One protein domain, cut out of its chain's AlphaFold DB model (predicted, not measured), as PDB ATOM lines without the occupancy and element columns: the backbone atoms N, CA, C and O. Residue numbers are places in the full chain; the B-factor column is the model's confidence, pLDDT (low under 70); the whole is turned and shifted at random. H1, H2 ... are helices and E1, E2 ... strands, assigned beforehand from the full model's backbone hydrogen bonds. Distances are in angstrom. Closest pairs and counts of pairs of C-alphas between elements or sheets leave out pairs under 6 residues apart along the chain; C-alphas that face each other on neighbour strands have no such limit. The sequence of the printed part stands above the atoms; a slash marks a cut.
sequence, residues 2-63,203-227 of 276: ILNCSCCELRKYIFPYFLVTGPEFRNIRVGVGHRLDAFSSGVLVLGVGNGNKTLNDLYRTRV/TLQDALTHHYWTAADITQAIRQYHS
ATOM      1  N   ILE A   2      -5.966 -27.260  -0.236       45.34
ATOM      2  CA  ILE A   2      -5.657 -27.122   1.192       45.34
ATOM      3  C   ILE A   2      -6.890 -27.469   2.025       45.34
ATOM      4  O   ILE A   2      -7.960 -26.886   1.863       45.34
ATOM      5  N   LEU A   3      -6.733 -28.447   2.907       36.69
ATOM      6  CA  LEU A   3      -7.763 -28.941   3.803       36.69
ATOM      7  C   LEU A   3      -7.913 -28.012   5.011       36.69
ATOM      8  O   LEU A   3      -7.036 -27.958   5.870       36.69
ATOM      9  N   ASN A   4      -9.080 -27.369   5.085       31.50
ATOM     10  CA  ASN A   4      -9.771 -26.979   6.316       31.50
ATOM     11  C   ASN A   4      -8.951 -26.099   7.287       31.50
ATOM     12  O   ASN A   4      -8.265 -26.596   8.179       31.50
ATOM     13  N   CYS A   5      -9.086 -24.777   7.163       34.72
ATOM     14  CA  CYS A   5      -8.681 -23.846   8.214       34.72
ATOM     15  C   CYS A   5      -9.933 -23.416   8.980       34.72
ATOM     16  O   CYS A   5     -10.848 -22.826   8.402       34.72
ATOM     17  N   SER A   6      -9.997 -23.713  10.279       31.81
ATOM     18  CA  SER A   6     -11.065 -23.215  11.142       31.81
ATOM     19  C   SER A   6     -11.130 -21.689  11.026       31.81
ATOM     20  O   SER A   6     -10.220 -20.976  11.441       31.81
ATOM     21  N   CYS A   7     -12.230 -21.201  10.450       30.95
ATOM     22  CA  CYS A   7     -12.463 -19.808  10.050       30.95
ATOM     23  C   CYS A   7     -12.302 -18.775  11.193       30.95
ATOM     24  O   CYS A   7     -12.245 -17.576  10.933       30.95
ATOM     25  N   CYS A   8     -12.195 -19.210  12.453       32.41
ATOM     26  CA  CYS A   8     -11.957 -18.333  13.600       32.41
ATOM     27  C   CYS A   8     -10.494 -17.897  13.778       32.41
ATOM     28  O   CYS A   8     -10.281 -16.815  14.317       32.41
ATOM     29  N   GLU A   9      -9.494 -18.660  13.316       37.22
ATOM     30  CA  GLU A   9      -8.089 -18.246  13.486       37.22
ATOM     31  C   GLU A   9      -7.664 -17.252  12.401       37.22
ATOM     32  O   GLU A   9      -7.176 -16.182  12.738       37.22
ATOM     33  N   LEU A  10      -7.978 -17.490  11.121       35.19
ATOM     34  CA  LEU A  10      -7.638 -16.565  10.020       35.19
ATOM     35  C   LEU A  10      -8.370 -15.212  10.065       35.19
ATOM     36  O   LEU A  10      -7.948 -14.268   9.397       35.19
ATOM     37  N   ARG A  11      -9.460 -15.085  10.836       31.17
ATOM     38  CA  ARG A  11     -10.207 -13.818  10.972       31.17
ATOM     39  C   ARG A  11      -9.409 -12.737  11.714       31.17
ATOM     40  O   ARG A  11      -9.745 -11.567  11.583       31.17
ATOM     41  N   LYS A  12      -8.350 -13.120  12.439       35.56
ATOM     42  CA  LYS A  12      -7.413 -12.197  13.098       35.56
ATOM     43  C   LYS A  12      -6.222 -11.767  12.231       35.56
ATOM     44  O   LYS A  12      -5.508 -10.868  12.647       35.56
ATOM     45  N   TYR A  13      -5.997 -12.368  11.056       45.03
ATOM     46  CA  TYR A  13      -4.697 -12.265  10.363       45.03
ATOM     47  C   TYR A  13      -4.678 -11.467   9.058       45.03
ATOM     48  O   TYR A  13      -3.619 -11.356   8.452       45.03
ATOM     49  N   ILE A  14      -5.804 -10.924   8.584       38.53
ATOM     50  CA  ILE A  14      -5.843 -10.239   7.277       38.53
ATOM     51  C   ILE A  14      -6.801  -9.041   7.326       38.53
ATOM     52  O   ILE A  14      -7.851  -9.038   6.687       38.53
ATOM     53  N   PHE A  15      -6.454  -8.031   8.118       30.14
ATOM     54  CA  PHE A  15      -6.979  -6.673   7.967       30.14
ATOM     55  C   PHE A  15      -5.784  -5.724   7.821       30.14
ATOM     56  O   PHE A  15      -4.862  -5.820   8.628       30.14
ATOM     57  N   PRO A  16      -5.778  -4.788   6.854       36.22
ATOM     58  CA  PRO A  16      -4.745  -3.763   6.732       36.22
ATOM     59  C   PRO A  16      -5.015  -2.616   7.722       36.22
ATOM     60  O   PRO A  16      -4.943  -1.444   7.369       36.22
ATOM     61  N   TYR A  17      -5.377  -2.949   8.963       35.84
ATOM     62  CA  TYR A  17      -5.482  -1.982  10.049       35.84
ATOM     63  C   TYR A  17      -4.346  -2.254  11.025       35.84
ATOM     64  O   TYR A  17      -4.267  -3.312  11.644       35.84
ATOM     65  N   PHE A  18      -3.460  -1.270  11.121       41.25
ATOM     66  CA  PHE A  18      -2.174  -1.260  11.813       41.25
ATOM     67  C   PHE A  18      -2.254  -1.407  13.352       41.25
ATOM     68  O   PHE A  18      -1.351  -0.964  14.044       41.25
ATOM     69  N   LEU A  19      -3.313  -1.981  13.936       43.72
ATOM     70  CA  LEU A  19      -3.556  -1.891  15.387       43.72
ATOM     71  C   LEU A  19      -4.309  -3.087  16.010       43.72
ATOM     72  O   LEU A  19      -5.123  -2.905  16.909       43.72
ATOM     73  N   VAL A  20      -4.023  -4.327  15.596       37.09
ATOM     74  CA  VAL A  20      -4.300  -5.505  16.449       37.09
ATOM     75  C   VAL A  20      -3.134  -6.491  16.363       37.09
ATOM     76  O   VAL A  20      -3.104  -7.387  15.520       37.09
ATOM     77  N   THR A  21      -2.163  -6.335  17.258       41.22
ATOM     78  CA  THR A  21      -1.071  -7.289  17.481       41.22
ATOM     79  C   THR A  21      -1.598  -8.511  18.239       41.22
ATOM     80  O   THR A  21      -1.518  -8.618  19.459       41.22
ATOM     81  N   GLY A  22      -2.170  -9.468  17.504       48.34
ATOM     82  CA  GLY A  22      -2.170 -10.857  17.970       48.34
ATOM     83  C   GLY A  22      -0.730 -11.389  18.015       48.34
ATOM     84  O   GLY A  22       0.127 -10.841  17.319       48.34
ATOM     85  N   PRO A  23      -0.427 -12.438  18.804       45.91
ATOM     86  CA  PRO A  23       0.914 -13.013  18.816       45.91
ATOM     87  C   PRO A  23       1.331 -13.395  17.389       45.91
ATOM     88  O   PRO A  23       0.542 -13.991  16.645       45.91
ATOM     89  N   GLU A  24       2.557 -13.022  17.006       47.31
ATOM     90  CA  GLU A  24       3.180 -13.441  15.748       47.31
ATOM     91  C   GLU A  24       3.133 -14.973  15.681       47.31
ATOM     92  O   GLU A  24       3.884 -15.655  16.382       47.31
ATOM     93  N   PHE A  25       2.276 -15.558  14.837       47.22
ATOM     94  CA  PHE A  25       2.454 -16.963  14.479       47.22
ATOM     95  C   PHE A  25       3.700 -17.051  13.597       47.22
ATOM     96  O   PHE A  25       3.611 -17.030  12.374       47.22
ATOM     97  N   ARG A  26       4.876 -17.156  14.227       53.38
ATOM     98  CA  ARG A  26       6.157 -17.350  13.532       53.38
ATOM     99  C   ARG A  26       6.208 -18.652  12.729       53.38
ATOM    100  O   ARG A  26       7.036 -18.757  11.840       53.38
ATOM    101  N   ASN A  27       5.329 -19.623  13.009       60.62
ATOM    102  CA  ASN A  27       5.329 -20.932  12.353       60.62
ATOM    103  C   ASN A  27       3.907 -21.445  12.079       60.62
ATOM    104  O   ASN A  27       3.190 -21.863  12.992       60.62
ATOM    105  N   ILE A  28       3.516 -21.485  10.803       74.69
ATOM    106  CA  ILE A  28       2.306 -22.180  10.352       74.69
ATOM    107  C   ILE A  28       2.661 -23.653  10.134       74.69
ATOM    108  O   ILE A  28       3.482 -23.989   9.286       74.69
ATOM    109  N   ARG A  29       2.032 -24.557  10.894       83.25
ATOM    110  CA  ARG A  29       2.234 -26.004  10.721       83.25
ATOM    111  C   ARG A  29       1.525 -26.490   9.462       83.25
ATOM    112  O   ARG A  29       0.292 -26.509   9.435       83.25
ATOM    113  N   VAL A  30       2.289 -26.943   8.474       86.31
ATOM    114  CA  VAL A  30       1.763 -27.521   7.233       86.31
ATOM    115  C   VAL A  30       2.054 -29.018   7.198       86.31
ATOM    116  O   VAL A  30       3.203 -29.439   7.299       86.31
ATOM    117  N   GLY A  31       1.003 -29.822   7.079       86.94
ATOM    118  CA  GLY A  31       1.079 -31.260   6.860       86.94
ATOM    119  C   GLY A  31       0.947 -31.570   5.377       86.94
ATOM    120  O   GLY A  31       0.117 -30.982   4.684       86.94
ATOM    121  N   VAL A  32       1.753 -32.501   4.881       88.00
ATOM    122  CA  VAL A  32       1.674 -32.951   3.489       88.00
ATOM    123  C   VAL A  32       0.902 -34.258   3.445       88.00
ATOM    124  O   VAL A  32       1.224 -35.187   4.182       88.00
ATOM    125  N   GLY A  33      -0.116 -34.292   2.587       86.00
ATOM    126  CA  GLY A  33      -0.849 -35.494   2.234       86.00
ATOM    127  C   GLY A  33      -0.026 -36.378   1.304       86.00
ATOM    128  O   GLY A  33       1.168 -36.586   1.526       86.00
ATOM    129  N   HIS A  34      -0.683 -36.988   0.302       87.00
ATOM    130  CA  HIS A  34      -0.085 -38.141  -0.387       87.00
ATOM    131  C   HIS A  34       1.002 -37.589  -1.276       87.00
ATOM    132  O   HIS A  34       0.691 -36.968  -2.295       87.00
ATOM    133  N   ARG A  35       2.259 -37.741  -0.845       87.12
ATOM    134  CA  ARG A  35       3.401 -37.117  -1.509       87.12
ATOM    135  C   ARG A  35       3.410 -37.511  -2.978       87.12
ATOM    136  O   ARG A  35       3.234 -38.682  -3.301       87.12
ATOM    137  N   LEU A  36       3.587 -36.514  -3.833       87.38
ATOM    138  CA  LEU A  36       3.891 -36.698  -5.244       87.38
ATOM    139  C   LEU A  36       5.407 -36.722  -5.409       87.38
ATOM    140  O   LEU A  36       6.116 -36.010  -4.697       87.38
ATOM    141  N   ASP A  37       5.889 -37.551  -6.327       84.75
ATOM    142  CA  ASP A  37       7.286 -37.489  -6.741       84.75
ATOM    143  C   ASP A  37       7.529 -36.304  -7.691       84.75
ATOM    144  O   ASP A  37       6.589 -35.673  -8.173       84.75
ATOM    145  N   ALA A  38       8.799 -36.003  -7.963       82.50
ATOM    146  CA  ALA A  38       9.192 -34.859  -8.788       82.50
ATOM    147  C   ALA A  38       8.783 -34.971 -10.271       82.50
ATOM    148  O   ALA A  38       8.713 -33.957 -10.956       82.50
ATOM    149  N   PHE A  39       8.512 -36.182 -10.768       83.44
ATOM    150  CA  PHE A  39       8.118 -36.426 -12.164       83.44
ATOM    151  C   PHE A  39       6.600 -36.598 -12.316       83.44
ATOM    152  O   PHE A  39       6.104 -36.871 -13.409       83.44
ATOM    153  N   SER A  40       5.860 -36.449 -11.221       89.25
ATOM    154  CA  SER A  40       4.411 -36.526 -11.180       89.25
ATOM    155  C   SER A  40       3.834 -35.136 -10.977       89.25
ATOM    156  O   SER A  40       4.364 -34.309 -10.237       89.25
ATOM    157  N   SER A  41       2.689 -34.891 -11.592       91.00
ATOM    158  CA  SER A  41       1.940 -33.645 -11.461       91.00
ATOM    159  C   SER A  41       0.532 -33.901 -10.930       91.00
ATOM    160  O   SER A  41       0.076 -35.041 -10.850       91.00
ATOM    161  N   GLY A  42      -0.188 -32.841 -10.570       91.06
ATOM    162  CA  GLY A  42      -1.612 -32.923 -10.251       91.06
ATOM    163  C   GLY A  42      -1.951 -32.548  -8.813       91.06
ATOM    164  O   GLY A  42      -1.308 -31.693  -8.205       91.06
ATOM    165  N   VAL A  43      -3.023 -33.138  -8.289       91.50
ATOM    166  CA  VAL A  43      -3.603 -32.746  -6.999       91.50
ATOM    167  C   VAL A  43      -2.672 -33.147  -5.864       91.50
ATOM    168  O   VAL A  43      -2.479 -34.330  -5.636       91.50
ATOM    169  N   LEU A  44      -2.155 -32.193  -5.089       90.50
ATOM    170  CA  LEU A  44      -1.503 -32.446  -3.799       90.50
ATOM    171  C   LEU A  44      -2.347 -31.852  -2.672       90.50
ATOM    172  O   LEU A  44      -2.699 -30.666  -2.701       90.50
ATOM    173  N   VAL A  45      -2.695 -32.683  -1.691       89.62
ATOM    174  CA  VAL A  45      -3.481 -32.259  -0.532       89.62
ATOM    175  C   VAL A  45      -2.544 -31.820   0.585       89.62
ATOM    176  O   VAL A  45      -1.626 -32.553   0.950       89.62
ATOM    177  N   LEU A  46      -2.780 -30.628   1.128       88.62
ATOM    178  CA  LEU A  46      -2.011 -30.070   2.238       88.62
ATOM    179  C   LEU A  46      -2.949 -29.741   3.399       88.62
ATOM    180  O   LEU A  46      -4.025 -29.180   3.196       88.62
ATOM    181  N   GLY A  47      -2.548 -30.078   4.617       88.44
ATOM    182  CA  GLY A  47      -3.206 -29.644   5.845       88.44
ATOM    183  C   GLY A  47      -2.529 -28.386   6.376       88.44
ATOM    184  O   GLY A  47      -1.307 -28.280   6.343       88.44
ATOM    185  N   VAL A  48      -3.306 -27.421   6.867       86.62
ATOM    186  CA  VAL A  48      -2.767 -26.196   7.478       86.62
ATOM    187  C   VAL A  48      -3.325 -26.048   8.889       86.62
ATOM    188  O   VAL A  48      -4.536 -26.099   9.103       86.62
ATOM    189  N   GLY A  49      -2.439 -25.883   9.873       85.81
ATOM    190  CA  GLY A  49      -2.808 -25.737  11.282       85.81
ATOM    191  C   GLY A  49      -3.607 -26.940  11.795       85.81
ATOM    192  O   GLY A  49      -3.107 -28.066  11.830       85.81
ATOM    193  N   ASN A  50      -4.863 -26.708  12.186       82.38
ATOM    194  CA  ASN A  50      -5.774 -27.759  12.657       82.38
ATOM    195  C   ASN A  50      -6.231 -28.721  11.546       82.38
ATOM    196  O   ASN A  50      -6.598 -29.858  11.852       82.38
ATOM    197  N   GLY A  51      -6.126 -28.325  10.272       82.75
ATOM    198  CA  GLY A  51      -6.406 -29.193   9.126       82.75
ATOM    199  C   GLY A  51      -5.512 -30.435   9.067       82.75
ATOM    200  O   GLY A  51      -5.903 -31.443   8.488       82.75
ATOM    201  N   ASN A  52      -4.357 -30.418   9.744       85.56
ATOM    202  CA  ASN A  52      -3.455 -31.570   9.849       85.56
ATOM    203  C   ASN A  52      -4.098 -32.777  10.547       85.56
ATOM    204  O   ASN A  52      -3.791 -33.914  10.203       85.56
ATOM    205  N   LYS A  53      -5.016 -32.551  11.498       87.12
ATOM    206  CA  LYS A  53      -5.764 -33.644  12.139       87.12
ATOM    207  C   LYS A  53      -6.711 -34.304  11.137       87.12
ATOM    208  O   LYS A  53      -6.658 -35.511  10.954       87.12
ATOM    209  N   THR A  54      -7.478 -33.493  10.405       86.06
ATOM    210  CA  THR A  54      -8.372 -33.974   9.340       86.06
ATOM    211  C   THR A  54      -7.608 -34.668   8.214       86.06
ATOM    212  O   THR A  54      -8.100 -35.639   7.650       86.06
ATOM    213  N   LEU A  55      -6.402 -34.195   7.892       86.88
ATOM    214  CA  LEU A  55      -5.527 -34.852   6.927       86.88
ATOM    215  C   LEU A  55      -5.131 -36.259   7.404       86.88
ATOM    216  O   LEU A  55      -5.233 -37.206   6.634       86.88
ATOM    217  N   ASN A  56      -4.757 -36.419   8.676       86.25
ATOM    218  CA  ASN A  56      -4.468 -37.738   9.249       86.25
ATOM    219  C   ASN A  56      -5.696 -38.662   9.263       86.25
ATOM    220  O   ASN A  56      -5.557 -39.869   9.078       86.25
ATOM    221  N   ASP A  57      -6.897 -38.118   9.453       85.25
ATOM    222  CA  ASP A  57      -8.125 -38.911   9.378       85.25
ATOM    223  C   ASP A  57      -8.400 -39.375   7.939       85.25
ATOM    224  O   ASP A  57      -8.679 -40.552   7.725       85.25
ATOM    225  N   LEU A  58      -8.215 -38.499   6.940       83.12
ATOM    226  CA  LEU A  58      -8.322 -38.847   5.511       83.12
ATOM    227  C   LEU A  58      -7.367 -39.986   5.115       83.12
ATOM    228  O   LEU A  58      -7.661 -40.806   4.252       83.12
ATOM    229  N   TYR A  59      -6.205 -40.034   5.756       80.12
ATOM    230  CA  TYR A  59      -5.203 -41.068   5.532       80.12
ATOM    231  C   TYR A  59      -5.646 -42.425   6.058       80.12
ATOM    232  O   TYR A  59      -5.397 -43.460   5.440       80.12
ATOM    233  N   ARG A  60      -6.320 -42.417   7.208       79.75
ATOM    234  CA  ARG A  60      -6.862 -43.627   7.827       79.75
ATOM    235  C   ARG A  60      -8.028 -44.193   7.029       79.75
ATOM    236  O   ARG A  60      -8.182 -45.409   7.006       79.75
ATOM    237  N   THR A  61      -8.802 -43.342   6.352       76.12
ATOM    238  CA  THR A  61      -9.952 -43.772   5.543       76.12
ATOM    239  C   THR A  61      -9.578 -44.359   4.180       76.12
ATOM    240  O   THR A  61     -10.482 -44.773   3.465       76.12
ATOM    241  N   ARG A  62      -8.281 -44.433   3.825       76.81
ATOM    242  CA  ARG A  62      -7.764 -45.078   2.599       76.81
ATOM    243  C   ARG A  62      -8.564 -44.706   1.351       76.81
ATOM    244  O   ARG A  62      -9.148 -45.547   0.678       76.81
ATOM    245  N   VAL A  63      -8.583 -43.414   1.054       83.00
ATOM    246  CA  VAL A  63      -9.307 -42.898  -0.106       83.00
ATOM    247  C   VAL A  63      -8.731 -43.396  -1.434       83.00
ATOM    248  O   VAL A  63      -7.515 -43.572  -1.585       83.00
ATOM    249  N   THR A 203     -10.407 -32.880  -6.214       91.25
ATOM    250  CA  THR A 203     -10.212 -32.997  -7.660       91.25
ATOM    251  C   THR A 203      -9.296 -31.891  -8.175       91.25
ATOM    252  O   THR A 203      -8.943 -30.958  -7.445       91.25
ATOM    253  N   LEU A 204      -8.917 -31.963  -9.454       88.38
ATOM    254  CA  LEU A 204      -8.158 -30.900 -10.123       88.38
ATOM    255  C   LEU A 204      -8.848 -29.533 -10.073       88.38
ATOM    256  O   LEU A 204      -8.155 -28.523 -10.037       88.38
ATOM    257  N   GLN A 205     -10.182 -29.490 -10.038       86.94
ATOM    258  CA  GLN A 205     -10.935 -28.233  -9.983       86.94
ATOM    259  C   GLN A 205     -10.748 -27.502  -8.648       86.94
ATOM    260  O   GLN A 205     -10.833 -26.281  -8.591       86.94
ATOM    261  N   ASP A 206     -10.444 -28.242  -7.581       84.88
ATOM    262  CA  ASP A 206     -10.187 -27.677  -6.256       84.88
ATOM    263  C   ASP A 206      -8.718 -27.245  -6.073       84.88
ATOM    264  O   ASP A 206      -8.336 -26.728  -5.017       84.88
ATOM    265  N   ALA A 207      -7.851 -27.540  -7.045       87.44
ATOM    266  CA  ALA A 207      -6.412 -27.370  -6.914       87.44
ATOM    267  C   ALA A 207      -5.953 -25.981  -7.375       87.44
ATOM    268  O   ALA A 207      -6.185 -25.568  -8.506       87.44
ATOM    269  N   LEU A 208      -5.214 -25.287  -6.504       87.25
ATOM    270  CA  LEU A 208      -4.469 -24.083  -6.867       87.25
ATOM    271  C   LEU A 208      -3.194 -24.467  -7.627       87.25
ATOM    272  O   LEU A 208      -2.413 -25.302  -7.153       87.25
ATOM    273  N   THR A 209      -2.966 -23.841  -8.782       87.06
ATOM    274  CA  THR A 209      -1.704 -23.982  -9.521       87.06
ATOM    275  C   THR A 209      -0.574 -23.249  -8.798       87.06
ATOM    276  O   THR A 209      -0.817 -22.363  -7.981       87.06
ATOM    277  N   HIS A 210       0.673 -23.624  -9.099       80.69
ATOM    278  CA  HIS A 210       1.869 -23.122  -8.411       80.69
ATOM    279  C   HIS A 210       1.973 -21.586  -8.378       80.69
ATOM    280  O   HIS A 210       2.409 -21.012  -7.387       80.69
ATOM    281  N   HIS A 211       1.519 -20.907  -9.434       81.94
ATOM    282  CA  HIS A 211       1.551 -19.444  -9.513       81.94
ATOM    283  C   HIS A 211       0.660 -18.746  -8.473       81.94
ATOM    284  O   HIS A 211       0.946 -17.614  -8.101       81.94
ATOM    285  N   TYR A 212      -0.374 -19.426  -7.970       83.44
ATOM    286  CA  TYR A 212      -1.317 -18.897  -6.978       83.44
ATOM    287  C   TYR A 212      -1.041 -19.436  -5.570       83.44
ATOM    288  O   TYR A 212      -1.944 -19.567  -4.743       83.44
ATOM    289  N   TRP A 213       0.205 -19.807  -5.270       83.50
ATOM    290  CA  TRP A 213       0.610 -20.253  -3.933       83.50
ATOM    291  C   TRP A 213       0.911 -19.072  -3.000       83.50
ATOM    292  O   TRP A 213       1.888 -19.080  -2.255       83.50
ATOM    293  N   THR A 214       0.065 -18.042  -3.021       84.69
ATOM    294  CA  THR A 214       0.152 -16.935  -2.066       84.69
ATOM    295  C   THR A 214      -0.764 -17.191  -0.871       84.69
ATOM    296  O   THR A 214      -1.795 -17.858  -0.975       84.69
ATOM    297  N   ALA A 215      -0.419 -16.642   0.296       81.25
ATOM    298  CA  ALA A 215      -1.246 -16.791   1.497       81.25
ATOM    299  C   ALA A 215      -2.677 -16.244   1.304       81.25
ATOM    300  O   ALA A 215      -3.629 -16.789   1.874       81.25
ATOM    301  N   ALA A 216      -2.834 -15.197   0.487       83.88
ATOM    302  CA  ALA A 216      -4.126 -14.606   0.156       83.88
ATOM    303  C   ALA A 216      -4.985 -15.569  -0.676       83.88
ATOM    304  O   ALA A 216      -6.108 -15.881  -0.270       83.88
ATOM    305  N   ASP A 217      -4.427 -16.111  -1.761       86.19
ATOM    306  CA  ASP A 217      -5.114 -17.050  -2.657       86.19
ATOM    307  C   ASP A 217      -5.495 -18.343  -1.931       86.19
ATOM    308  O   ASP A 217      -6.625 -18.824  -2.023       86.19
ATOM    309  N   ILE A 218      -4.573 -18.868  -1.122       85.31
ATOM    310  CA  ILE A 218      -4.799 -20.033  -0.265       85.31
ATOM    311  C   ILE A 218      -5.971 -19.782   0.688       85.31
ATOM    312  O   ILE A 218      -6.885 -20.603   0.801       85.31
ATOM    313  N   THR A 219      -5.969 -18.634   1.366       83.81
ATOM    314  CA  THR A 219      -7.033 -18.272   2.309       83.81
ATOM    315  C   THR A 219      -8.374 -18.117   1.598       83.81
ATOM    316  O   THR A 219      -9.407 -18.562   2.108       83.81
ATOM    317  N   GLN A 220      -8.371 -17.513   0.412       86.19
ATOM    318  CA  GLN A 220      -9.560 -17.349  -0.410       86.19
ATOM    319  C   GLN A 220     -10.122 -18.697  -0.866       86.19
ATOM    320  O   GLN A 220     -11.317 -18.935  -0.680       86.19
ATOM    321  N   ALA A 221      -9.283 -19.602  -1.366       84.62
ATOM    322  CA  ALA A 221      -9.698 -20.938  -1.791       84.62
ATOM    323  C   ALA A 221     -10.330 -21.734  -0.636       84.62
ATOM    324  O   ALA A 221     -11.394 -22.338  -0.793       84.62
ATOM    325  N   ILE A 222      -9.741 -21.664   0.563       82.94
ATOM    326  CA  ILE A 222     -10.307 -22.295   1.765       82.94
ATOM    327  C   ILE A 222     -11.687 -21.698   2.093       82.94
ATOM    328  O   ILE A 222     -12.649 -22.434   2.329       82.94
ATOM    329  N   ARG A 223     -11.827 -20.364   2.075       83.81
ATOM    330  CA  ARG A 223     -13.110 -19.678   2.341       83.81
ATOM    331  C   ARG A 223     -14.185 -20.032   1.311       83.81
ATOM    332  O   ARG A 223     -15.342 -20.255   1.686       83.81
ATOM    333  N   GLN A 224     -13.817 -20.107   0.035       82.69
ATOM    334  CA  GLN A 224     -14.715 -20.502  -1.052       82.69
ATOM    335  C   GLN A 224     -15.206 -21.939  -0.859       82.69
ATOM    336  O   GLN A 224     -16.415 -22.174  -0.907       82.69
ATOM    337  N   TYR A 225     -14.311 -22.870  -0.519       78.88
ATOM    338  CA  TYR A 225     -14.673 -24.258  -0.222       78.88
ATOM    339  C   TYR A 225     -15.655 -24.375   0.960       78.88
ATOM    340  O   TYR A 225     -16.630 -25.127   0.916       78.88
ATOM    341  N   HIS A 226     -15.458 -23.596   2.027       79.06
ATOM    342  CA  HIS A 226     -16.402 -23.575   3.152       79.06
ATOM    343  C   HIS A 226     -17.782 -23.032   2.767       79.06
ATOM    344  O   HIS A 226     -18.806 -23.543   3.236       79.06
ATOM    345  N   SER A 227     -17.813 -22.019   1.905       75.81
ATOM    346  CA  SER A 227     -19.049 -21.391   1.437       75.81
ATOM    347  C   SER A 227     -19.832 -22.326   0.512       75.81
ATOM    348  O   SER A 227     -21.038 -22.514   0.703       75.81
TER     349      SER A 227
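What this domain is: This is residues 2 to 63 and 203 to 227 of the 276 residues of the protein "Probable tRNA pseudouridine synthase 2" of Acanthochromis polyacanthus (spiny chromis) (UniProt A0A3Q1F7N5). With little regular structure, a short antiparallel ribbon, E1 and E3, has helix H1 beside it; a long loop, residues 2 to 29, swings out to one end, and E2 lies towards the other. The 87 printed residues include E1, E2, E3, H1, H2 in chain order, class mixed, with 32 residues in named elements. The whole is only just compact, close to loose, with radius of gyration 14.4 A, spanning 44 by 28 by 27 A.

Where its parts are: E1 is residues 30 to 32, beginning at C-alpha 30 (1.763, -27.521, 7.233); E2 is 40 to 42; E3 is 46 to 48. H1, residues 51 to 60, measures 14.5 A; H2, residues 215 to 227, 18.4 A, ending at C-alpha 227 (-19.049, -21.391, 1.437).

How they stand to each other: Antiparallel E1 and E3 have N 31 and O 47 within hydrogen-bond range, 2.9 A. E2 pairs with no named strand. Residues 2 to 3 pair parallel with residues 46 to 47 of E3. The closest C-alphas of E3 and H1, Gly 47 and Leu 55, are 5.8 A apart. H2 and H1 are apart. Every O i to N i+4 pair in H1 and H2 is within hydrogen-bond range.

The domain as a whole: Residues 64 to 202 are not printed; C-alphas 63 and 203 are 12.5 A apart. Of the links printed whole, none is long. Residues 2 to 27 have pLDDT under 70.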